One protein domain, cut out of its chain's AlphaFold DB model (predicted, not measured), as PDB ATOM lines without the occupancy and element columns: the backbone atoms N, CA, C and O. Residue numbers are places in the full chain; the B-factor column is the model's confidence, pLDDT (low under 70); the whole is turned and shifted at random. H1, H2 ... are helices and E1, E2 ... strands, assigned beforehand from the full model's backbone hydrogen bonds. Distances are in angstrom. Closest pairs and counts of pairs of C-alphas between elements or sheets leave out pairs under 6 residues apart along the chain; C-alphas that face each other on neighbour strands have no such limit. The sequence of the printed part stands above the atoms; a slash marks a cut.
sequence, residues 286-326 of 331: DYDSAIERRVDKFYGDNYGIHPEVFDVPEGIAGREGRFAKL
ATOM      1  N   ASP A 286     106.594 151.942 140.074       89.62
ATOM      2  CA  ASP A 286     107.709 152.604 140.748       89.62
ATOM      3  C   ASP A 286     108.243 151.752 141.907       89.62
ATOM      4  O   ASP A 286     107.516 150.975 142.535       89.62
ATOM      5  N   TYR A 287     109.529 151.916 142.216       91.50
ATOM      6  CA  TYR A 287     110.193 151.232 143.323       91.50
ATOM      7  C   TYR A 287     111.276 152.114 143.963       91.50
ATOM      8  O   TYR A 287     111.736 153.094 143.380       91.50
ATOM      9  N   ASP A 288     111.697 151.762 145.181       94.44
ATOM     10  CA  ASP A 288     112.824 152.412 145.858       94.44
ATOM     11  C   ASP A 288     114.154 151.946 145.249       94.44
ATOM     12  O   ASP A 288     114.554 150.794 145.440       94.44
ATOM     13  N   SER A 289     114.868 152.843 144.563       95.56
ATOM     14  CA  SER A 289     116.154 152.551 143.907       95.56
ATOM     15  C   SER A 289     117.252 152.083 144.868       95.56
ATOM     16  O   SER A 289     118.232 151.471 144.441       95.56
ATOM     17  N   ALA A 290     117.098 152.259 146.186       96.38
ATOM     18  CA  ALA A 290     117.995 151.643 147.160       96.38
ATOM     19  C   ALA A 290     118.018 150.102 147.073       96.38
ATOM     20  O   ALA A 290     119.005 149.495 147.507       96.38
ATOM     21  N   ILE A 291     116.977 149.469 146.507       95.88
ATOM     22  CA  ILE A 291     116.930 148.018 146.290       95.88
ATOM     23  C   ILE A 291     117.999 147.537 145.305       95.88
ATOM     24  O   ILE A 291     118.511 146.435 145.484       95.88
ATOM     25  N   GLU A 292     118.395 148.364 144.332       95.19
ATOM     26  CA  GLU A 292     119.353 148.002 143.276       95.19
ATOM     27  C   GLU A 292     120.689 147.587 143.886       95.19
ATOM     28  O   GLU A 292     121.143 146.468 143.681       95.19
ATOM     29  N   ARG A 293     121.227 148.395 144.811       96.56
ATOM     30  CA  ARG A 293     122.466 148.058 145.537       96.56
ATOM     31  C   ARG A 293     122.379 146.725 146.283       96.56
ATOM     32  O   ARG A 293     123.382 146.025 146.427       96.56
ATOM     33  N   ARG A 294     121.202 146.389 146.823       97.12
ATOM     34  CA  ARG A 294     120.982 145.117 147.528       97.12
ATOM     35  C   ARG A 294     120.940 143.950 146.544       97.12
ATOM     36  O   ARG A 294     121.500 142.903 146.859       97.12
ATOM     37  N   VAL A 295     120.284 144.129 145.401       96.12
ATOM     38  CA  VAL A 295     120.195 143.135 144.325       96.12
ATOM     39  C   VAL A 295     121.577 142.894 143.718       96.12
ATOM     40  O   VAL A 295     122.008 141.746 143.676       96.12
ATOM     41  N   ASP A 296     122.321 143.946 143.381       96.62
ATOM     42  CA  ASP A 296     123.689 143.857 142.857       96.62
ATOM     43  C   ASP A 296     124.602 143.082 143.804       96.62
ATOM     44  O   ASP A 296     125.278 142.137 143.398       96.62
ATOM     45  N   LYS A 297     124.584 143.436 145.097       97.56
ATOM     46  CA  LYS A 297     125.376 142.736 146.113       97.56
ATOM     47  C   LYS A 297     124.968 141.269 146.222       97.56
ATOM     48  O   LYS A 297     125.832 140.403 146.296       97.56
ATOM     49  N   PHE A 298     123.666 140.982 146.236       96.69
ATOM     50  CA  PHE A 298     123.170 139.611 146.290       96.69
ATOM     51  C   PHE A 298     123.659 138.794 145.089       96.69
ATOM     52  O   PHE A 298     124.193 137.703 145.287       96.69
ATOM     53  N   TYR A 299     123.538 139.316 143.866       96.06
ATOM     54  CA  TYR A 299     123.959 138.582 142.674       96.06
ATOM     55  C   TYR A 299     125.480 138.440 142.561       96.06
ATOM     56  O   TYR A 299     125.969 137.358 142.227       96.06
ATOM     57  N   GLY A 300     126.226 139.481 142.931       97.06
ATOM     58  CA  GLY A 300     127.681 139.436 143.004       97.06
ATOM     59  C   GLY A 300     128.184 138.397 144.008       97.06
ATOM     60  O   GLY A 300     129.043 137.587 143.663       97.06
ATOM     61  N   ASP A 301     127.614 138.362 145.215       97.50
ATOM     62  CA  ASP A 301     128.047 137.445 146.275       97.50
ATOM     63  C   ASP A 301     127.673 135.981 145.996       97.50
ATOM     64  O   ASP A 301     128.450 135.082 146.311       97.50
ATOM     65  N   ASN A 302     126.477 135.729 145.448       95.50
ATOM     66  CA  ASN A 302     125.943 134.367 145.316       95.50
ATOM     67  C   ASN A 302     126.233 133.732 143.951       95.50
ATOM     68  O   ASN A 302     126.364 132.512 143.869       95.50
ATOM     69  N   TYR A 303     126.353 134.533 142.890       94.56
ATOM     70  CA  TYR A 303     126.504 134.025 141.522       94.56
ATOM     71  C   TYR A 303     127.720 134.598 140.783       94.56
ATOM     72  O   TYR A 303     128.040 134.119 139.698       94.56
ATOM     73  N   GLY A 304     128.410 135.603 141.336       96.75
ATOM     74  CA  GLY A 304     129.574 136.221 140.693       96.75
ATOM     75  C   GLY A 304     129.245 136.961 139.392       96.75
ATOM     76  O   GLY A 304     130.122 137.130 138.547       96.75
ATOM     77  N   ILE A 305     127.987 137.370 139.213       95.75
ATOM     78  CA  ILE A 305     127.480 138.050 138.014       95.75
ATOM     79  C   ILE A 305     126.772 139.349 138.389       95.75
ATOM     80  O   ILE A 305     126.255 139.495 139.496       95.75
ATOM     81  N   HIS A 306     126.734 140.283 137.443       95.25
ATOM     82  CA  HIS A 306     125.914 141.486 137.546       95.25
ATOM     83  C   HIS A 306     124.456 141.156 137.167       95.25
ATOM     84  O   HIS A 306     124.257 140.377 136.232       95.25
ATOM     85  N   PRO A 307     123.431 141.710 137.843       93.56
ATOM     86  CA  PRO A 307     122.033 141.371 137.561       93.56
ATOM     87  C   PRO A 307     121.546 141.789 136.165       93.56
ATOM     88  O   PRO A 307     120.564 141.229 135.693       93.56
ATOM     89  N   GLU A 308     122.258 142.678 135.465       93.56
ATOM     90  CA  GLU A 308     121.943 143.067 134.075       93.56
ATOM     91  C   GLU A 308     121.854 141.873 133.106       93.56
ATOM     92  O   GLU A 308     121.204 141.953 132.068       93.56
ATOM     93  N   VAL A 309     122.473 140.729 133.432       93.12
ATOM     94  CA  VAL A 309     122.359 139.513 132.607       93.12
ATOM     95  C   VAL A 309     120.927 138.969 132.541       93.12
ATOM     96  O   VAL A 309     120.628 138.150 131.673       93.12
ATOM     97  N   PHE A 310     120.057 139.395 133.462       91.25
ATOM     98  CA  PHE A 310     118.637 139.051 133.500       91.25
ATOM     99  C   PHE A 310     117.749 140.087 132.794       91.25
ATOM    100  O   PHE A 310     116.542 139.856 132.677       91.25
ATOM    101  N   ASP A 311     118.313 141.197 132.308       92.00
ATOM    102  CA  ASP A 311     117.549 142.237 131.623       92.00
ATOM    103  C   ASP A 311     116.998 141.745 130.280       92.00
ATOM    104  O   ASP A 311     117.561 140.882 129.599       92.00
ATOM    105  N   VAL A 312     115.878 142.341 129.866       92.12
ATOM    106  CA  VAL A 312     115.239 142.084 128.570       92.12
ATOM    107  C   VAL A 312     115.312 143.360 127.726       92.12
ATOM    108  O   VAL A 312     114.473 144.245 127.894       92.12
ATOM    109  N   PRO A 313     116.289 143.483 126.806       89.06
ATOM    110  CA  PRO A 313     116.451 144.685 125.989       89.06
ATOM    111  C   PRO A 313     115.263 144.928 125.050       89.06
ATOM    112  O   PRO A 313     114.710 143.982 124.485       89.06
ATOM    113  N   GLU A 314     114.930 146.196 124.785       86.44
ATOM    114  CA  GLU A 314     113.807 146.570 123.904       86.44
ATOM    115  C   GLU A 314     113.902 145.932 122.507       86.44
ATOM    116  O   GLU A 314     112.901 145.477 121.955       86.44
ATOM    117  N   GLY A 315     115.118 145.845 121.956       84.06
ATOM    118  CA  GLY A 315     115.398 145.280 120.633       84.06
ATOM    119  C   GLY A 315     115.549 143.755 120.589       84.06
ATOM    120  O   GLY A 315     116.035 143.227 119.585       84.06
ATOM    121  N   ILE A 316     115.195 143.020 121.651       88.00
ATOM    122  CA  ILE A 316     115.412 141.569 121.709       88.00
ATOM    123  C   ILE A 316     114.729 140.834 120.542       88.00
ATOM    124  O   ILE A 316     113.536 140.999 120.263       88.00
ATOM    125  N   ALA A 317     115.503 139.977 119.869       84.19
ATOM    126  CA  ALA A 317     115.147 139.308 118.613       84.19
ATOM    127  C   ALA A 317     114.905 140.249 117.407       84.19
ATOM    128  O   ALA A 317     114.200 139.872 116.474       84.19
ATOM    129  N   GLY A 318     115.499 141.449 117.404       84.94
ATOM    130  CA  GLY A 318     115.561 142.335 116.234       84.94
ATOM    131  C   GLY A 318     114.241 143.014 115.868       84.94
ATOM    132  O   GLY A 318     114.023 143.328 114.701       84.94
ATOM    133  N   ARG A 319     113.341 143.208 116.838       81.94
ATOM    134  CA  ARG A 319     112.007 143.768 116.601       81.94
ATOM    135  C   ARG A 319     111.763 145.019 117.443       81.94
ATOM    136  O   ARG A 319     111.483 144.916 118.633       81.94
ATOM    137  N   GLU A 320     111.785 146.179 116.794       80.19
ATOM    138  CA  GLU A 320     111.336 147.441 117.391       80.19
ATOM    139  C   GLU A 320     109.824 147.408 117.682       80.19
ATOM    140  O   GLU A 320     109.052 146.727 116.998       80.19
ATOM    141  N   GLY A 321     109.390 148.111 118.735       83.31
ATOM    142  CA  GLY A 321     107.976 148.178 119.128       83.31
ATOM    143  C   GLY A 321     107.381 146.850 119.618       83.31
ATOM    144  O   GLY A 321     106.164 146.671 119.602       83.31
ATOM    145  N   ARG A 322     108.219 145.885 120.026       90.25
ATOM    146  CA  ARG A 322     107.770 144.594 120.574       90.25
ATOM    147  C   ARG A 322     107.041 144.750 121.905       90.25
ATOM    148  O   ARG A 322     106.118 143.978 122.167       90.25
ATOM    149  N   PHE A 323     107.466 145.705 122.723       92.88
ATOM    150  CA  PHE A 323     106.941 145.944 124.060       92.88
ATOM    151  C   PHE A 323     106.134 147.239 124.114       92.88
ATOM    152  O   PHE A 323     106.446 148.201 123.414       92.88
ATOM    153  N   ALA A 324     105.103 147.261 124.954       91.81
ATOM    154  CA  ALA A 324     104.399 148.482 125.324       91.81
ATOM    155  C   ALA A 324     103.946 148.421 126.782       91.81
ATOM    156  O   ALA A 324     103.658 147.345 127.315       91.81
ATOM    157  N   LYS A 325     103.818 149.588 127.413       91.12
ATOM    158  CA  LYS A 325     103.166 149.692 128.720       91.12
ATOM    159  C   LYS A 325     101.688 149.320 128.606       91.12
ATOM    160  O   LYS A 325     101.075 149.509 127.553       91.12
ATOM    161  N   LEU A 326     101.121 148.798 129.692       90.12
ATOM    162  CA  LEU A 326      99.689 148.514 129.767       90.12
ATOM    163  C   LEU A 326      98.853 149.780 129.463       90.12
ATOM    164  O   LEU A 326      99.175 150.872 129.935       90.12
TER     165      LEU A 326
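What this domain is: This is residues 286 to 326 of the 331 residues of the protein "Formyltransferase/hydrolase complex Fhc subunit A" of Methyloligella halotolerans (UniProt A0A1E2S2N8). An open, flat U: helix H1 makes one arm, the short H2 and the link after it make the base, and strand E1 lies in the other arm, far from H1. The 41 printed residues hold H1, H2 and E1 in that order, mostly helix. The whole is only just extended, close to loose, with a radius of gyration of the C-alphas of 13.7 A and spans of 35 by 24 by 10 A.

Where its parts are: Find C-alpha 290 at (117.995, 151.643, 147.160); from there H1 runs 20.4 A to residue 303. H2 is residues 307 to 310. E1, residues 323 to 325, ends at C-alpha 325, (103.166, 149.692, 128.720).

How they stand to each other: Look at Asp 296 and Pro 307, the closest C-alphas of H1 and H2, 6.1 A apart. The helices only just touch, with 3 pairs of C-alphas within 8 A, H1 with residues 295 to 299 alone. E1 pairs with no named strand and is apart from both helices. In H1, 9 of 10 O i to N i+4 pairs are within hydrogen-bond range; H2 is too short for any.

The domain as a whole: The printed part has no cut. The H2 to E1 link, residues 311 to 322, is long; residues 316 to 321 stand free. No printed residue is under 70 in pLDDT.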